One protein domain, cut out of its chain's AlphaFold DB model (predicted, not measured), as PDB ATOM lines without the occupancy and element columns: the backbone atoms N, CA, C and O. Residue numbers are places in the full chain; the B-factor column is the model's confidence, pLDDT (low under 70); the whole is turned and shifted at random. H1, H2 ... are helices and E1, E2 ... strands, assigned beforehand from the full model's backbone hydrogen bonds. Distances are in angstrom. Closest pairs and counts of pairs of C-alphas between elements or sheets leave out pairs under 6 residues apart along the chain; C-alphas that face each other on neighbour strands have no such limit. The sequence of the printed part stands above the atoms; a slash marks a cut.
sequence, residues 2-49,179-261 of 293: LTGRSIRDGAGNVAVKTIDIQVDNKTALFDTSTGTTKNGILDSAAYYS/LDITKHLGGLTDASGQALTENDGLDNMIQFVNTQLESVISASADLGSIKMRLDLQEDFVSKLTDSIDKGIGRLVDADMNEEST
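This is residues 2 to 49 and 179 to 261 of the 293 residues of the protein "Flagellin protein FlaD" of Rhizobium radiobacter (UniProt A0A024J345). One long helix, H2, makes the length of a rod, and the rest of the printed part gathers beside it: a small two-strand hairpin, E1 and E2, next to residues 230 to 240, and a long stretch without a named element that runs from the hairpin toward the helix's first residues. A very short helix, H1, sits near those first residues, and residues 241 to 261 of H2 stick out free at the other end. The printed part has 131 residues, with two named strands, E1 and E2, antiparallel, then two named helices, H1 and H2; the class is mostly helix. It is extended, with a radius of gyration of the C-alphas of 27.3 A and spans of 96 by 24 by 21 A.

E1, residues 3 to 8, and E2, residues 14 to 18, form an antiparallel hairpin at 146 degrees. N 4 and O 17 are within hydrogen-bond range at 2.7 A, as are N 15 and O 7 at 2.9 A. The closest C-alphas of E1 and H2, residues 198 to 261, are those of Gly 4 and Gln 233, 7.0 A apart. E2 and H2 are apart. H1, residues 181 to 184, and H2 are near each other, with 6 pairs of C-alphas within 10 A. Every O i to N i+4 pair of H2 is within hydrogen-bond range; H1 is too short for one.

E1 begins at C-alpha 3 (-27.094, -37.955, 19.088). H2 measures 93.6 A, from C-alpha 198 (3.548, -26.614, 59.543) to C-alpha 261 (-56.855, -57.545, -4.944).

The C-alphas of Gln 194 and Thr 261, the two farthest apart, are 96.0 A apart. Residues 50 to 178 are not printed; C-alphas 49 and 179 stand 18.1 A apart across this cut. The link from H1 to H2 is long, with 13 residues. Model confidence is under 70 at residues 2 to 22 and 35 to 37.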
ATOM      1  N   LEU A   2     -22.946 -36.644  20.830       43.94
ATOM      2  CA  LEU A   2     -23.597 -37.941  20.662       43.94
ATOM      3  C   LEU A   2     -25.110 -37.691  20.572       43.94
ATOM      4  O   LEU A   2     -25.692 -36.955  21.369       43.94
ATOM      5  N   THR A   3     -25.713 -38.208  19.512       40.34
ATOM      6  CA  THR A   3     -27.094 -37.955  19.088       40.34
ATOM      7  C   THR A   3     -28.096 -38.754  19.928       40.34
ATOM      8  O   THR A   3     -27.931 -39.960  20.064       40.34
ATOM      9  N   GLY A   4     -29.153 -38.121  20.452       45.34
ATOM     10  CA  GLY A   4     -30.205 -38.780  21.237       45.34
ATOM     11  C   GLY A   4     -31.399 -37.882  21.611       45.34
ATOM     12  O   GLY A   4     -31.357 -37.177  22.616       45.34
ATOM     13  N   ARG A   5     -32.455 -37.916  20.775       49.53
ATOM     14  CA  ARG A   5     -33.908 -37.776  21.067       49.53
ATOM     15  C   ARG A   5     -34.646 -37.296  19.816       49.53
ATOM     16  O   ARG A   5     -34.680 -36.107  19.534       49.53
ATOM     17  N   SER A   6     -35.284 -38.216  19.106       48.31
ATOM     18  CA  SER A   6     -36.236 -37.930  18.031       48.31
ATOM     19  C   SER A   6     -37.501 -37.264  18.591       48.31
ATOM     20  O   SER A   6     -38.373 -37.954  19.114       48.31
ATOM     21  N   ILE A   7     -37.617 -35.933  18.531       50.81
ATOM     22  CA  ILE A   7     -38.906 -35.242  18.732       50.81
ATOM     23  C   ILE A   7     -39.529 -34.951  17.375       50.81
ATOM     24  O   ILE A   7     -38.838 -34.501  16.464       50.81
ATOM     25  N   ARG A   8     -40.836 -35.201  17.248       54.16
ATOM     26  CA  ARG A   8     -41.610 -34.621  16.152       54.16
ATOM     27  C   ARG A   8     -41.733 -33.123  16.412       54.16
ATOM     28  O   ARG A   8     -42.232 -32.740  17.471       54.16
ATOM     29  N   ASP A   9     -41.243 -32.293  15.499       56.44
ATOM     30  CA  ASP A   9     -41.558 -30.865  15.518       56.44
ATOM     31  C   ASP A   9     -43.048 -30.645  15.181       56.44
ATOM     32  O   ASP A   9     -43.758 -31.570  14.774       56.44
ATOM     33  N   GLY A  10     -43.551 -29.422  15.368       54.69
ATOM     34  CA  GLY A  10     -44.950 -29.081  15.073       54.69
ATOM     35  C   GLY A  10     -45.364 -29.272  13.604       54.69
ATOM     36  O   GLY A  10     -46.549 -29.164  13.304       54.69
ATOM     37  N   ALA A  11     -44.419 -29.574  12.703       64.12
ATOM     38  CA  ALA A  11     -44.638 -29.875  11.290       64.12
ATOM     39  C   ALA A  11     -44.567 -31.386  10.974       64.12
ATOM     40  O   ALA A  11     -44.761 -31.784   9.827       64.12
ATOM     41  N   GLY A  12     -44.333 -32.239  11.979       62.00
ATOM     42  CA  GLY A  12     -44.267 -33.691  11.823       62.00
ATOM     43  C   GLY A  12     -42.891 -34.236  11.430       62.00
ATOM     44  O   GLY A  12     -42.780 -35.447  11.226       62.00
ATOM     45  N   ASN A  13     -41.843 -33.405  11.379       65.00
ATOM     46  CA  ASN A  13     -40.483 -33.866  11.100       65.00
ATOM     47  C   ASN A  13     -39.862 -34.495  12.343       65.00
ATOM     48  O   ASN A  13     -39.964 -33.955  13.442       65.00
ATOM     49  N   VAL A  14     -39.169 -35.617  12.169       58.28
ATOM     50  CA  VAL A  14     -38.426 -36.283  13.242       58.28
ATOM     51  C   VAL A  14     -37.035 -35.656  13.341       58.28
ATOM     52  O   VAL A  14     -36.206 -35.858  12.459       58.28
ATOM     53  N   ALA A  15     -36.765 -34.900  14.405       61.62
ATOM     54  CA  ALA A  15     -35.460 -34.283  14.643       61.62
ATOM     55  C   ALA A  15     -34.723 -34.988  15.786       61.62
ATOM     56  O   ALA A  15     -35.270 -35.109  16.882       61.62
ATOM     57  N   VAL A  16     -33.480 -35.418  15.547       56.34
ATOM     58  CA  VAL A  16     -32.608 -36.008  16.571       56.34
ATOM     59  C   VAL A  16     -31.981 -34.889  17.401       56.34
ATOM     60  O   VAL A  16     -31.086 -34.187  16.941       56.34
ATOM     61  N   LYS A  17     -32.449 -34.707  18.633       60.81
ATOM     62  CA  LYS A  17     -31.799 -33.838  19.618       60.81
ATOM     63  C   LYS A  17     -30.501 -34.500  20.085       60.81
ATOM     64  O   LYS A  17     -30.433 -35.719  20.148       60.81
ATOM     65  N   THR A  18     -29.455 -33.743  20.380       61.06
ATOM     66  CA  THR A  18     -28.257 -34.271  21.051       61.06
ATOM     67  C   THR A  18     -28.494 -34.347  22.556       61.06
ATOM     68  O   THR A  18     -29.285 -33.578  23.109       61.06
ATOM     69  N   ILE A  19     -27.810 -35.278  23.226       62.00
ATOM     70  CA  ILE A  19     -27.653 -35.220  24.680       62.00
ATOM     71  C   ILE A  19     -26.358 -34.463  24.917       62.00
ATOM     72  O   ILE A  19     -25.267 -35.012  24.750       62.00
ATOM     73  N   ASP A  20     -26.477 -33.193  25.275       67.81
ATOM     74  CA  ASP A  20     -25.313 -32.424  25.680       67.81
ATOM     75  C   ASP A  20     -24.950 -32.823  27.109       67.81
ATOM     76  O   ASP A  20     -25.691 -32.572  28.061       67.81
ATOM     77  N   ILE A  21     -23.809 -33.495  27.239       69.75
ATOM     78  CA  ILE A  21     -23.153 -33.699  28.524       69.75
ATOM     79  C   ILE A  21     -22.370 -32.421  28.790       69.75
ATOM     80  O   ILE A  21     -21.404 -32.130  28.085       69.75
ATOM     81  N   GLN A  22     -22.825 -31.638  29.765       68.50
ATOM     82  CA  GLN A  22     -22.067 -30.489  30.244       68.50
ATOM     83  C   GLN A  22     -20.811 -31.021  30.933       68.50
ATOM     84  O   GLN A  22     -20.912 -31.831  31.851       68.50
ATOM     85  N   VAL A  23     -19.648 -30.612  30.431       72.19
ATOM     86  CA  VAL A  23     -18.349 -30.870  31.052       72.19
ATOM     87  C   VAL A  23     -17.873 -29.530  31.590       72.19
ATOM     88  O   VAL A  23     -17.460 -28.659  30.827       72.19
ATOM     89  N   ASP A  24     -18.023 -29.355  32.894       75.00
ATOM     90  CA  ASP A  24     -17.725 -28.139  33.646       75.00
ATOM     91  C   ASP A  24     -16.735 -28.436  34.786       75.00
ATOM     92  O   ASP A  24     -16.233 -29.550  34.928       75.00
ATOM     93  N   ASN A  25     -16.458 -27.440  35.625       71.38
ATOM     94  CA  ASN A  25     -15.576 -27.571  36.793       71.38
ATOM     95  C   ASN A  25     -16.043 -28.609  37.840       71.38
ATOM     96  O   ASN A  25     -15.258 -28.979  38.709       71.38
ATOM     97  N   LYS A  26     -17.285 -29.110  37.764       79.25
ATOM     98  CA  LYS A  26     -17.832 -30.133  38.676       79.25
ATOM     99  C   LYS A  26     -17.736 -31.546  38.118       79.25
ATOM    100  O   LYS A  26     -17.908 -32.503  38.864       79.25
ATOM    101  N   THR A  27     -17.479 -31.688  36.822       82.69
ATOM    102  CA  THR A  27     -17.469 -32.980  36.118       82.69
ATOM    103  C   THR A  27     -16.141 -33.265  35.417       82.69
ATOM    104  O   THR A  27     -15.775 -34.428  35.236       82.69
ATOM    105  N   ALA A  28     -15.383 -32.231  35.049       87.12
ATOM    106  CA  ALA A  28     -14.076 -32.358  34.420       87.12
ATOM    107  C   ALA A  28     -12.976 -32.635  35.454       87.12
ATOM    108  O   ALA A  28     -12.747 -31.847  36.372       87.12
ATOM    109  N   LEU A  29     -12.224 -33.723  35.253       87.94
ATOM    110  CA  LEU A  29     -11.036 -34.013  36.066       87.94
ATOM    111  C   LEU A  29      -9.890 -33.030  35.802       87.94
ATOM    112  O   LEU A  29      -9.175 -32.673  36.732       87.94
ATOM    113  N   PHE A  30      -9.740 -32.595  34.553       88.44
ATOM    114  CA  PHE A  30      -8.695 -31.677  34.109       88.44
ATOM    115  C   PHE A  30      -9.306 -30.600  33.223       88.44
ATOM    116  O   PHE A  30     -10.126 -30.900  32.348       88.44
ATOM    117  N   ASP A  31      -8.868 -29.363  33.410       85.56
ATOM    118  CA  ASP A  31      -9.225 -28.254  32.548       85.56
ATOM    119  C   ASP A  31      -8.271 -28.175  31.345       85.56
ATOM    120  O   ASP A  31      -7.072 -27.873  31.433       85.56
ATOM    121  N   THR A  32      -8.839 -28.437  30.169       80.50
ATOM    122  CA  THR A  32      -8.131 -28.389  28.882       80.50
ATOM    123  C   THR A  32      -7.976 -26.971  28.327       80.50
ATOM    124  O   THR A  32      -7.328 -26.791  27.295       80.50
ATOM    125  N   SER A  33      -8.525 -25.955  29.000       77.38
ATOM    126  CA  SER A  33      -8.391 -24.560  28.595       77.38
ATOM    127  C   SER A  33      -6.921 -24.131  28.564       77.38
ATOM    128  O   SER A  33      -6.095 -24.574  29.358       77.38
ATOM    129  N   THR A  34      -6.545 -23.246  27.646       71.12
ATOM    130  CA  THR A  34      -5.171 -22.714  27.562       71.12
ATOM    131  C   THR A  34      -4.884 -21.629  28.609       71.12
ATOM    132  O   THR A  34      -3.823 -21.005  28.576       71.12
ATOM    133  N   GLY A  35      -5.820 -21.389  29.534       67.25
ATOM    134  CA  GLY A  35      -5.689 -20.409  30.603       67.25
ATOM    135  C   GLY A  35      -4.629 -20.798  31.634       67.25
ATOM    136  O   GLY A  35      -4.359 -21.973  31.879       67.25
ATOM    137  N   THR A  36      -4.034 -19.785  32.269       65.81
ATOM    138  CA  THR A  36      -3.091 -19.960  33.390       65.81
ATOM    139  C   THR A  36      -3.776 -20.428  34.671       65.81
ATOM    140  O   THR A  36      -3.116 -20.951  35.563       65.81
ATOM    141  N   THR A  37      -5.093 -20.230  34.777       69.25
ATOM    142  CA  THR A  37      -5.898 -20.726  35.894       69.25
ATOM    143  C   THR A  37      -6.665 -21.938  35.414       69.25
ATOM    144  O   THR A  37      -7.465 -21.833  34.488       69.25
ATOM    145  N   LYS A  38      -6.369 -23.072  36.031       83.19
ATOM    146  CA  LYS A  38      -7.021 -24.346  35.783       83.19
ATOM    147  C   LYS A  38      -8.120 -24.544  36.817       83.19
ATOM    148  O   LYS A  38      -7.912 -24.222  37.985       83.19
ATOM    149  N   ASN A  39      -9.282 -25.003  36.366       82.38
ATOM    150  CA  ASN A  39     -10.479 -25.143  37.200       82.38
ATOM    151  C   ASN A  39     -11.049 -26.567  37.195       82.38
ATOM    152  O   ASN A  39     -12.186 -26.768  37.618       82.38
ATOM    153  N   GLY A  40     -10.319 -27.540  36.657       87.62
ATOM    154  CA  GLY A  40     -10.703 -28.935  36.751       87.62
ATOM    155  C   GLY A  40     -10.529 -29.413  38.182       87.62
ATOM    156  O   GLY A  40      -9.812 -28.822  38.987       87.62
ATOM    157  N   ILE A  41     -11.195 -30.514  38.496       89.00
ATOM    158  CA  ILE A  41     -11.158 -31.132  39.818       89.00
ATOM    159  C   ILE A  41      -9.691 -31.325  40.259       89.00
ATOM    160  O   ILE A  41      -9.274 -30.807  41.279       89.00
ATOM    161  N   LEU A  42      -8.834 -31.972  39.474       89.75
ATOM    162  CA  LEU A  42      -7.474 -32.294  39.933       89.75
ATOM    163  C   LEU A  42      -6.439 -31.180  39.715       89.75
ATOM    164  O   LEU A  42      -5.421 -31.166  40.405       89.75
ATOM    165  N   ASP A  43      -6.673 -30.265  38.772       89.88
ATOM    166  CA  ASP A  43      -5.749 -29.169  38.446       89.88
ATOM    167  C   ASP A  43      -6.159 -27.809  39.032       89.88
ATOM    168  O   ASP A  43      -5.435 -26.826  38.861       89.88
ATOM    169  N   SER A  44      -7.268 -27.745  39.776       89.56
ATOM    170  CA  SER A  44      -7.631 -26.564  40.552       89.56
ATOM    171  C   SER A  44      -6.600 -26.289  41.644       89.56
ATOM    172  O   SER A  44      -6.099 -27.194  42.312       89.56
ATOM    173  N   ALA A  45      -6.314 -25.006  41.859       89.44
ATOM    174  CA  ALA A  45      -5.443 -24.579  42.944       89.44
ATOM    175  C   ALA A  45      -6.074 -24.861  44.316       89.44
ATOM    176  O   ALA A  45      -7.291 -24.744  44.489       89.44
ATOM    177  N   ALA A  46      -5.227 -25.166  45.295       90.75
ATOM    178  CA  ALA A  46      -5.602 -25.233  46.695       90.75
ATOM    179  C   ALA A  46      -5.851 -23.835  47.268       90.75
ATOM    180  O   ALA A  46      -5.288 -22.835  46.811       90.75
ATOM    181  N   TYR A  47      -6.690 -23.773  48.299       90.81
ATOM    182  CA  TYR A  47      -7.020 -22.537  48.992       90.81
ATOM    183  C   TYR A  47      -6.936 -22.728  50.502       90.81
ATOM    184  O   TYR A  47      -7.346 -23.758  51.036       90.81
ATOM    185  N   TYR A  48      -6.458 -21.694  51.183       90.31
ATOM    186  CA  TYR A  48      -6.422 -21.617  52.634       90.31
ATOM    187  C   TYR A  48      -7.462 -20.628  53.167       90.31
ATOM    188  O   TYR A  48      -7.606 -19.511  52.655       90.31
ATOM    189  N   SER A  49      -8.160 -21.034  54.229       89.88
ATOM    190  CA  SER A  49      -8.977 -20.155  55.066       89.88
ATOM    191  C   SER A  49      -8.604 -20.347  56.528       89.88
ATOM    192  O   SER A  49      -8.606 -21.464  57.036       89.88
ATOM    193  N   LEU A 179       1.165 -31.324  43.827       91.25
ATOM    194  CA  LEU A 179       1.347 -31.392  45.273       91.25
ATOM    195  C   LEU A 179       2.609 -32.184  45.638       91.25
ATOM    196  O   LEU A 179       2.714 -33.398  45.471       91.25
ATOM    197  N   ASP A 180       3.550 -31.464  46.226       91.12
ATOM    198  CA  ASP A 180       4.785 -31.977  46.812       91.12
ATOM    199  C   ASP A 180       4.888 -31.428  48.234       91.12
ATOM    200  O   ASP A 180       5.149 -30.240  48.422       91.12
ATOM    201  N   ILE A 181       4.665 -32.281  49.233       90.00
ATOM    202  CA  ILE A 181       4.615 -31.871  50.643       90.00
ATOM    203  C   ILE A 181       5.914 -31.164  51.048       90.00
ATOM    204  O   ILE A 181       5.878 -30.145  51.727       90.00
ATOM    205  N   THR A 182       7.072 -31.646  50.593       87.94
ATOM    206  CA  THR A 182       8.366 -31.072  50.983       87.94
ATOM    207  C   THR A 182       8.578 -29.678  50.397       87.94
ATOM    208  O   THR A 182       9.204 -28.837  51.037       87.94
ATOM    209  N   LYS A 183       8.059 -29.411  49.193       87.88
ATOM    210  CA  LYS A 183       8.192 -28.097  48.542       87.88
ATOM    211  C   LYS A 183       7.106 -27.109  48.941       87.88
ATOM    212  O   LYS A 183       7.393 -25.924  49.062       87.88
ATOM    213  N   HIS A 184       5.879 -27.585  49.114       89.25
ATOM    214  CA  HIS A 184       4.707 -26.726  49.267       89.25
ATOM    215  C   HIS A 184       4.332 -26.462  50.720       89.25
ATOM    216  O   HIS A 184       3.545 -25.561  50.965       89.25
ATOM    217  N   LEU A 185       4.876 -27.209  51.684       86.69
ATOM    218  CA  LEU A 185       4.624 -26.938  53.100       86.69
ATOM    219  C   LEU A 185       5.356 -25.674  53.580       86.69
ATOM    220  O   LEU A 185       4.857 -24.935  54.425       86.69
ATOM    221  N   GLY A 186       6.542 -25.410  53.028       81.56
ATOM    222  CA  GLY A 186       7.358 -24.257  53.390       81.56
ATOM    223  C   GLY A 186       6.858 -22.959  52.758       81.56
ATOM    224  O   GLY A 186       6.600 -22.899  51.559       81.56
ATOM    225  N   GLY A 187       6.785 -21.888  53.553       79.81
ATOM    226  CA  GLY A 187       6.480 -20.545  53.047       79.81
ATOM    227  C   GLY A 187       5.007 -20.302  52.712       79.81
ATOM    228  O   GLY A 187       4.695 -19.321  52.035       79.81
ATOM    229  N   LEU A 188       4.104 -21.164  53.188       85.62
ATOM    230  CA  LEU A 188       2.672 -20.898  53.136       85.62
ATOM    231  C   LEU A 188       2.338 -19.674  53.988       85.62
ATOM    232  O   LEU A 188       2.845 -19.511  55.099       85.62
ATOM    233  N   THR A 189       1.478 -18.815  53.454       85.00
ATOM    234  CA  THR A 189       0.999 -17.614  54.136       85.00
ATOM    235  C   THR A 189      -0.521 -17.573  54.106       85.00
ATOM    236  O   THR A 189      -1.144 -18.124  53.198       85.00
ATOM    237  N   ASP A 190      -1.122 -16.947  55.113       81.94
ATOM    238  CA  ASP A 190      -2.543 -16.627  55.114       81.94
ATOM    239  C   ASP A 190      -2.847 -15.421  54.201       81.94
ATOM    240  O   ASP A 190      -1.959 -14.789  53.625       81.94
ATOM    241  N   ALA A 191      -4.126 -15.049  54.104       75.00
ATOM    242  CA  ALA A 191      -4.561 -13.882  53.327       75.00
ATOM    243  C   ALA A 191      -4.052 -12.528  53.882       75.00
ATOM    244  O   ALA A 191      -4.231 -11.492  53.241       75.00
ATOM    245  N   SER A 192      -3.468 -12.516  55.083       74.88
ATOM    246  CA  SER A 192      -2.837 -11.352  55.717       74.88
ATOM    247  C   SER A 192      -1.315 -11.324  55.499       74.88
ATOM    248  O   SER A 192      -0.664 -10.388  55.958       74.88
ATOM    249  N   GLY A 193      -0.747 -12.323  54.811       79.06
ATOM    250  CA  GLY A 193       0.694 -12.480  54.610       79.06
ATOM    251  C   GLY A 193       1.435 -13.082  55.810       79.06
ATOM    252  O   GLY A 193       2.666 -13.093  55.819       79.06
ATOM    253  N   GLN A 194       0.718 -13.582  56.816       83.62
ATOM    254  CA  GLN A 194       1.302 -14.234  57.984       83.62
ATOM    255  C   GLN A 194       1.675 -15.671  57.639       83.62
ATOM    256  O   GLN A 194       0.885 -16.384  57.028       83.62
ATOM    257  N   ALA A 195       2.870 -16.107  58.035       88.44
ATOM    258  CA  ALA A 195       3.308 -17.480  57.805       88.44
ATOM    259  C   ALA A 195       2.419 -18.474  58.569       88.44
ATOM    260  O   ALA A 195       2.192 -18.305  59.768       88.44
ATOM    261  N   LEU A 196       1.950 -19.510  57.874       86.88
ATOM    262  CA  LEU A 196       1.220 -20.617  58.487       86.88
ATOM    263  C   LEU A 196       2.176 -21.519  59.264       86.88
ATOM    264  O   LEU A 196       3.351 -21.650  58.907       86.88
ATOM    265  N   THR A 197       1.674 -22.168  60.317       89.25
ATOM    266  CA  THR A 197       2.445 -23.233  60.962       89.25
ATOM    267  C   THR A 197       2.479 -24.473  60.067       89.25
ATOM    268  O   THR A 197       1.617 -24.667  59.208       89.25
ATOM    269  N   GLU A 198       3.465 -25.346  60.278       88.50
ATOM    270  CA  GLU A 198       3.548 -26.614  59.543       88.50
ATOM    271  C   GLU A 198       2.296 -27.478  59.758       88.50
ATOM    272  O   GLU A 198       1.815 -28.107  58.820       88.50
ATOM    273  N   ASN A 199       1.717 -27.463  60.963       89.44
ATOM    274  CA  ASN A 199       0.485 -28.201  61.240       89.44
ATOM    275  C   ASN A 199      -0.703 -27.630  60.454       89.44
ATOM    276  O   ASN A 199      -1.411 -28.397  59.811       89.44
ATOM    277  N   ASP A 200      -0.870 -26.301  60.417       87.25
ATOM    278  CA  ASP A 200      -1.953 -25.665  59.647       87.25
ATOM    279  C   ASP A 200      -1.837 -25.975  58.147       87.25
ATOM    280  O   ASP A 200      -2.836 -26.209  57.465       87.25
ATOM    281  N   GLY A 201      -0.604 -25.989  57.627       88.81
ATOM    282  CA  GLY A 201      -0.323 -26.346  56.240       88.81
ATOM    283  C   GLY A 201      -0.681 -27.800  55.927       88.81
ATOM    284  O   GLY A 201      -1.334 -28.067  54.918       88.81
ATOM    285  N   LEU A 202      -0.301 -28.740  56.798       90.56
ATOM    286  CA  LEU A 202      -0.636 -30.159  56.641       90.56
ATOM    287  C   LEU A 202      -2.143 -30.410  56.745       90.56
ATOM    288  O   LEU A 202      -2.695 -31.125  55.908       90.56
ATOM    289  N   ASP A 203      -2.817 -29.791  57.714       90.50
ATOM    290  CA  ASP A 203      -4.268 -29.898  57.874       90.50
ATOM    291  C   ASP A 203      -4.996 -29.352  56.640       90.50
ATOM    292  O   ASP A 203      -5.927 -29.985  56.136       90.50
ATOM    293  N   ASN A 204      -4.527 -28.232  56.079       89.62
ATOM    294  CA  ASN A 204      -5.077 -27.695  54.839       89.62
ATOM    295  C   ASN A 204      -4.841 -28.624  53.641       89.62
ATOM    296  O   ASN A 204      -5.760 -28.834  52.854       89.62
ATOM    297  N   MET A 205      -3.650 -29.215  53.504       91.44
ATOM    298  CA  MET A 205      -3.373 -30.187  52.441       91.44
ATOM    299  C   MET A 205      -4.286 -31.412  52.547       91.44
ATOM    300  O   MET A 205      -4.831 -31.855  51.536       91.44
ATOM    301  N   ILE A 206      -4.499 -31.939  53.758       91.88
ATOM    302  CA  ILE A 206      -5.412 -33.064  53.997       91.88
ATOM    303  C   ILE A 206      -6.851 -32.666  53.657       91.88
ATOM    304  O   ILE A 206      -7.537 -33.402  52.947       91.88
ATOM    305  N   GLN A 207      -7.307 -31.499  54.122       90.50
ATOM    306  CA  GLN A 207      -8.642 -30.987  53.813       90.50
ATOM    307  C   GLN A 207      -8.829 -30.828  52.302       90.50
ATOM    308  O   GLN A 207      -9.827 -31.296  51.760       90.50
ATOM    309  N   PHE A 208      -7.850 -30.241  51.615       90.81
ATOM    310  CA  PHE A 208      -7.872 -30.049  50.171       90.81
ATOM    311  C   PHE A 208      -7.960 -31.383  49.419       90.81
ATOM    312  O   PHE A 208      -8.828 -31.542  48.562       90.81
ATOM    313  N   VAL A 209      -7.135 -32.372  49.781       92.56
ATOM    314  CA  VAL A 209      -7.194 -33.719  49.188       92.56
ATOM    315  C   VAL A 209      -8.549 -34.383  49.435       92.56
ATOM    316  O   VAL A 209      -9.112 -34.958  48.505       92.56
ATOM    317  N   ASN A 210      -9.105 -34.273  50.644       92.75
ATOM    318  CA  ASN A 210     -10.419 -34.833  50.968       92.75
ATOM    319  C   ASN A 210     -11.543 -34.178  50.154       92.75
ATOM    320  O   ASN A 210     -12.334 -34.885  49.534       92.75
ATOM    321  N   THR A 211     -11.583 -32.845  50.083       90.00
ATOM    322  CA  THR A 211     -12.558 -32.118  49.256       90.00
ATOM    323  C   THR A 211     -12.431 -32.500  47.785       90.00
ATOM    324  O   THR A 211     -13.435 -32.658  47.081       90.00
ATOM    325  N   GLN A 212     -11.202 -32.699  47.306       91.19
ATOM    326  CA  GLN A 212     -10.995 -33.082  45.923       91.19
ATOM    327  C   GLN A 212     -11.434 -34.516  45.637       91.19
ATOM    328  O   GLN A 212     -12.033 -34.777  44.594       91.19
ATOM    329  N   LEU A 213     -11.200 -35.427  46.581       92.88
ATOM    330  CA  LEU A 213     -11.690 -36.798  46.535       92.88
ATOM    331  C   LEU A 213     -13.224 -36.838  46.524       92.88
ATOM    332  O   LEU A 213     -13.801 -37.525  45.683       92.88
ATOM    333  N   GLU A 214     -13.892 -36.064  47.381       93.12
ATOM    334  CA  GLU A 214     -15.356 -35.932  47.373       93.12
ATOM    335  C   GLU A 214     -15.868 -35.405  46.027       93.12
ATOM    336  O   GLU A 214     -16.837 -35.934  45.478       93.12
ATOM    337  N   SER A 215     -15.173 -34.428  45.442       91.25
ATOM    338  CA  SER A 215     -15.513 -33.878  44.126       91.25
ATOM    339  C   SER A 215     -15.358 -34.915  43.008       91.25
ATOM    340  O   SER A 215     -16.238 -35.030  42.156       91.25
ATOM    341  N   VAL A 216     -14.296 -35.735  43.026       92.50
ATOM    342  CA  VAL A 216     -14.119 -36.860  42.081       92.50
ATOM    343  C   VAL A 216     -15.236 -37.892  42.238       92.50
ATOM    344  O   VAL A 216     -15.746 -38.401  41.237       92.50
ATOM    345  N   ILE A 217     -15.630 -38.213  43.475       93.38
ATOM    346  CA  ILE A 217     -16.737 -39.140  43.745       93.38
ATOM    347  C   ILE A 217     -18.045 -38.573  43.188       93.38
ATOM    348  O   ILE A 217     -18.763 -39.298  42.500       93.38
ATOM    349  N   SER A 218     -18.332 -37.287  43.421       92.44
ATOM    350  CA  SER A 218     -19.520 -36.618  42.875       92.44
ATOM    351  C   SER A 218     -19.524 -36.645  41.348       92.44
ATOM    352  O   SER A 218     -20.493 -37.104  40.749       92.44
ATOM    353  N   ALA A 219     -18.415 -36.261  40.710       90.50
ATOM    354  CA  ALA A 219     -18.273 -36.300  39.255       90.50
ATOM    355  C   ALA A 219     -18.463 -37.719  38.690       90.50
ATOM    356  O   ALA A 219     -19.096 -37.912  37.650       90.50
ATOM    357  N   SER A 220     -17.952 -38.735  39.395       91.31
ATOM    358  CA  SER A 220     -18.123 -40.145  39.022       91.31
ATOM    359  C   SER A 220     -19.577 -40.602  39.152       91.31
ATOM    360  O   SER A 220     -20.070 -41.335  38.292       91.31
ATOM    361  N   ALA A 221     -20.283 -40.163  40.199       92.62
ATOM    362  CA  ALA A 221     -21.704 -40.440  40.394       92.62
ATOM    363  C   ALA A 221     -22.560 -39.773  39.306       92.62
ATOM    364  O   ALA A 221     -23.430 -40.424  38.720       92.62
ATOM    365  N   ASP A 222     -22.260 -38.518  38.967       89.06
ATOM    366  CA  ASP A 222     -22.927 -37.783  37.894       89.06
ATOM    367  C   ASP A 222     -22.716 -38.471  36.543       89.06
ATOM    368  O   ASP A 222     -23.687 -38.741  35.828       89.06
ATOM    369  N   LEU A 223     -21.478 -38.862  36.223       88.88
ATOM    370  CA  LEU A 223     -21.169 -39.628  35.013       88.88
ATOM    371  C   LEU A 223     -21.890 -40.987  34.992       88.88
ATOM    372  O   LEU A 223     -22.390 -41.408  33.946       88.88
ATOM    373  N   GLY A 224     -22.006 -41.650  36.144       90.81
ATOM    374  CA  GLY A 224     -22.800 -42.867  36.304       90.81
ATOM    375  C   GLY A 224     -24.284 -42.652  35.989       90.81
ATOM    376  O   GLY A 224     -24.879 -43.440  35.250       90.81
ATOM    377  N   SER A 225     -24.876 -41.556  36.471       90.19
ATOM    378  CA  SER A 225     -26.271 -41.198  36.177       90.19
ATOM    379  C   SER A 225     -26.493 -40.895  34.689       90.19
ATOM    380  O   SER A 225     -27.502 -41.297  34.100       90.19
ATOM    381  N   ILE A 226     -25.522 -40.234  34.050       88.00
ATOM    382  CA  ILE A 226     -25.534 -39.940  32.616       88.00
ATOM    383  C   ILE A 226     -25.469 -41.240  31.822       88.00
ATOM    384  O   ILE A 226     -26.258 -41.411  30.894       88.00
ATOM    385  N   LYS A 227     -24.601 -42.178  32.214       89.81
ATOM    386  CA  LYS A 227     -24.531 -43.506  31.599       89.81
ATOM    387  C   LYS A 227     -25.878 -44.226  31.661       89.81
ATOM    388  O   LYS A 227     -26.376 -44.639  30.623       89.81
ATOM    389  N   MET A 228     -26.524 -44.285  32.827       90.69
ATOM    390  CA  MET A 228     -27.852 -44.909  32.950       90.69
ATOM    391  C   MET A 228     -28.890 -44.252  32.027       90.69
ATOM    392  O   MET A 228     -29.703 -44.931  31.402       90.69
ATOM    393  N   ARG A 229     -28.863 -42.919  31.906       87.50
ATOM    394  CA  ARG A 229     -29.741 -42.188  30.982       87.50
ATOM    395  C   ARG A 229     -29.431 -42.482  29.517       87.50
ATOM    396  O   ARG A 229     -30.356 -42.414  28.711       87.50
ATOM    397  N   LEU A 230     -28.172 -42.733  29.161       87.00
ATOM    398  CA  LEU A 230     -27.775 -43.134  27.811       87.00
ATOM    399  C   LEU A 230     -28.280 -44.543  27.501       87.00
ATOM    400  O   LEU A 230     -28.959 -44.710  26.495       87.00
ATOM    401  N   ASP A 231     -28.064 -45.496  28.408       90.31
ATOM    402  CA  ASP A 231     -28.511 -46.884  28.252       90.31
ATOM    403  C   ASP A 231     -30.042 -46.961  28.056       90.31
ATOM    404  O   ASP A 231     -30.539 -47.629  27.149       90.31
ATOM    405  N   LEU A 232     -30.816 -46.200  28.845       90.00
ATOM    406  CA  LEU A 232     -32.277 -46.108  28.685       90.00
ATOM    407  C   LEU A 232     -32.699 -45.498  27.342       90.00
ATOM    408  O   LEU A 232     -33.744 -45.852  26.794       90.00
ATOM    409  N   GLN A 233     -31.921 -44.551  26.822       85.44
ATOM    410  CA  GLN A 233     -32.210 -43.919  25.538       85.44
ATOM    411  C   GLN A 233     -31.851 -44.829  24.365       85.44
ATOM    412  O   GLN A 233     -32.606 -44.864  23.397       85.44
ATOM    413  N   GLU A 234     -30.761 -45.586  24.463       88.81
ATOM    414  CA  GLU A 234     -30.397 -46.613  23.488       88.81
ATOM    415  C   GLU A 234     -31.487 -47.690  23.396       88.81
ATOM    416  O   GLU A 234     -31.977 -47.976  22.304       88.81
ATOM    417  N   ASP A 235     -31.961 -48.198  24.539       91.19
ATOM    418  CA  ASP A 235     -33.060 -49.169  24.593       91.19
ATOM    419  C   ASP A 235     -34.371 -48.600  24.016       91.19
ATOM    420  O   ASP A 235     -35.064 -49.267  23.244       91.19
ATOM    421  N   PHE A 236     -34.700 -47.340  24.319       89.31
ATOM    422  CA  PHE A 236     -35.870 -46.678  23.738       89.31
ATOM    423  C   PHE A 236     -35.768 -46.540  22.213       89.31
ATOM    424  O   PHE A 236     -36.739 -46.824  21.511       89.31
ATOM    425  N   VAL A 237     -34.613 -46.116  21.688       89.94
ATOM    426  CA  VAL A 237     -34.391 -45.974  20.239       89.94
ATOM    427  C   VAL A 237     -34.433 -47.335  19.547       89.94
ATOM    428  O   VAL A 237     -35.043 -47.446  18.483       89.94
ATOM    429  N   SER A 238     -33.864 -48.370  20.164       92.00
ATOM    430  CA  SER A 238     -33.931 -49.749  19.673       92.00
ATOM    431  C   SER A 238     -35.385 -50.223  19.556       92.00
ATOM    432  O   SER A 238     -35.857 -50.549  18.468       92.00
ATOM    433  N   LYS A 239     -36.168 -50.103  20.638       92.69
ATOM    434  CA  LYS A 239     -37.597 -50.470  20.653       92.69
ATOM    435  C   LYS A 239     -38.450 -49.643  19.693       92.69
ATOM    436  O   LYS A 239     -39.419 -50.158  19.123       92.69
ATOM    437  N   LEU A 240     -38.135 -48.357  19.530       91.12
ATOM    438  CA  LEU A 240     -38.811 -47.487  18.571       91.12
ATOM    439  C   LEU A 240     -38.532 -47.944  17.137       91.12
ATOM    440  O   LEU A 240     -39.472 -48.035  16.353       91.12
ATOM    441  N   THR A 241     -37.278 -48.266  16.821       90.75
ATOM    442  CA  THR A 241     -36.869 -48.782  15.507       90.75
ATOM    443  C   THR A 241     -37.581 -50.098  15.208       90.75
ATOM    444  O   THR A 241     -38.280 -50.179  14.204       90.75
ATOM    445  N   ASP A 242     -37.576 -51.055  16.143       93.25
ATOM    446  CA  ASP A 242     -38.307 -52.325  16.004       93.25
ATOM    447  C   ASP A 242     -39.811 -52.125  15.751       93.25
ATOM    448  O   ASP A 242     -40.449 -52.861  14.990       93.25
ATOM    449  N   SER A 243     -40.415 -51.142  16.425       91.81
ATOM    450  CA  SER A 243     -41.840 -50.831  16.278       91.81
ATOM    451  C   SER A 243     -42.140 -50.164  14.937       91.81
ATOM    452  O   SER A 243     -43.174 -50.454  14.332       91.81
ATOM    453  N   ILE A 244     -41.243 -49.293  14.466       90.94
ATOM    454  CA  ILE A 244     -41.325 -48.664  13.147       90.94
ATOM    455  C   ILE A 244     -41.163 -49.720  12.055       90.94
ATOM    456  O   ILE A 244     -42.003 -49.753  11.163       90.94
ATOM    457  N   ASP A 245     -40.190 -50.625  12.151       90.81
ATOM    458  CA  ASP A 245     -39.969 -51.687  11.162       90.81
ATOM    459  C   ASP A 245     -41.181 -52.616  11.053       90.81
ATOM    460  O   ASP A 245     -41.662 -52.902   9.955       90.81
ATOM    461  N   LYS A 246     -41.762 -53.019  12.192       92.00
ATOM    462  CA  LYS A 246     -43.027 -53.774  12.213       92.00
ATOM    463  C   LYS A 246     -44.188 -52.965  11.635       92.00
ATOM    464  O   LYS A 246     -45.039 -53.523  10.946       92.00
ATOM    465  N   GLY A 247     -44.251 -51.666  11.926       89.94
ATOM    466  CA  GLY A 247     -45.268 -50.758  11.397       89.94
ATOM    467  C   GLY A 247     -45.186 -50.610   9.877       89.94
ATOM    468  O   GLY A 247     -46.197 -50.777   9.199       89.94
ATOM    469  N   ILE A 248     -43.988 -50.365   9.343       89.62
ATOM    470  CA  ILE A 248     -43.709 -50.272   7.907       89.62
ATOM    471  C   ILE A 248     -43.987 -51.614   7.235       89.62
ATOM    472  O   ILE A 248     -44.700 -51.635   6.240       89.62
ATOM    473  N   GLY A 249     -43.523 -52.732   7.801       91.12
ATOM    474  CA  GLY A 249     -43.804 -54.068   7.269       91.12
ATOM    475  C   GLY A 249     -45.304 -54.335   7.121       91.12
ATOM    476  O   GLY A 249     -45.747 -54.776   6.068       91.12
ATOM    477  N   ARG A 250     -46.114 -53.958   8.120       89.44
ATOM    478  CA  ARG A 250     -47.581 -54.071   8.037       89.44
ATOM    479  C   ARG A 250     -48.203 -53.164   6.978       89.44
ATOM    480  O   ARG A 250     -49.194 -53.565   6.376       89.44
ATOM    481  N   LEU A 251     -47.678 -51.953   6.787       85.50
ATOM    482  CA  LEU A 251     -48.163 -51.035   5.754       85.50
ATOM    483  C   LEU A 251     -47.806 -51.541   4.351       85.50
ATOM    484  O   LEU A 251     -48.659 -51.505   3.475       85.50
ATOM    485  N   VAL A 252     -46.598 -52.076   4.161       88.44
ATOM    486  CA  VAL A 252     -46.161 -52.678   2.891       88.44
ATOM    487  C   VAL A 252     -46.955 -53.949   2.581       88.44
ATOM    488  O   VAL A 252     -47.428 -54.115   1.459       88.44
ATOM    489  N   ASP A 253     -47.166 -54.824   3.569       85.94
ATOM    490  CA  ASP A 253     -47.990 -56.026   3.396       85.94
ATOM    491  C   ASP A 253     -49.452 -55.672   3.083       85.94
ATOM    492  O   ASP A 253     -50.097 -56.334   2.267       85.94
ATOM    493  N   ALA A 254     -50.002 -54.635   3.722       86.44
ATOM    494  CA  ALA A 254     -51.357 -54.166   3.440       86.44
ATOM    495  C   ALA A 254     -51.482 -53.605   2.015       86.44
ATOM    496  O   ALA A 254     -52.400 -54.003   1.298       86.44
ATOM    497  N   ASP A 255     -50.538 -52.763   1.588       88.81
ATOM    498  CA  ASP A 255     -50.498 -52.175   0.242       88.81
ATOM    499  C   ASP A 255     -50.377 -53.269  -0.838       88.81
ATOM    500  O   ASP A 255     -51.149 -53.323  -1.795       88.81
ATOM    501  N   MET A 256     -49.515 -54.267  -0.615       87.25
ATOM    502  CA  MET A 256     -49.373 -55.406  -1.528       87.25
ATOM    503  C   MET A 256     -50.663 -56.236  -1.652       87.25
ATOM    504  O   MET A 256     -50.992 -56.718  -2.739       87.25
ATOM    505  N   ASN A 257     -51.410 -56.412  -0.558       85.31
ATOM    506  CA  ASN A 257     -52.692 -57.119  -0.581       85.31
ATOM    507  C   ASN A 257     -53.784 -56.321  -1.310       85.31
ATOM    508  O   ASN A 257     -54.581 -56.914  -2.048       85.31
ATOM    509  N   GLU A 258     -53.827 -55.000  -1.123       89.44
ATOM    510  CA  GLU A 258     -54.770 -54.116  -1.813       89.44
ATOM    511  C   GLU A 258     -54.489 -54.095  -3.317       89.44
ATOM    512  O   GLU A 258     -55.397 -54.351  -4.109       89.44
ATOM    513  N   GLU A 259     -53.227 -53.926  -3.716       87.44
ATOM    514  CA  GLU A 259     -52.827 -53.926  -5.122       87.44
ATOM    515  C   GLU A 259     -53.038 -55.302  -5.779       87.44
ATOM    516  O   GLU A 259     -53.560 -55.394  -6.891       87.44
ATOM    517  N   SER A 260     -52.752 -56.405  -5.075       87.06
ATOM    518  CA  SER A 260     -53.057 -57.769  -5.545       87.06
ATOM    519  C   SER A 260     -54.562 -57.993  -5.745       87.06
ATOM    520  O   SER A 260     -54.993 -58.589  -6.739       87.06
ATOM    521  N   THR A 261     -55.391 -57.478  -4.833       91.94
ATOM    522  CA  THR A 261     -56.855 -57.545  -4.944       91.94
ATOM    523  C   THR A 261     -57.358 -56.682  -6.098       91.94
ATOM    524  O   THR A 261     -58.184 -57.138  -6.893       91.94
TER     525      THR A 261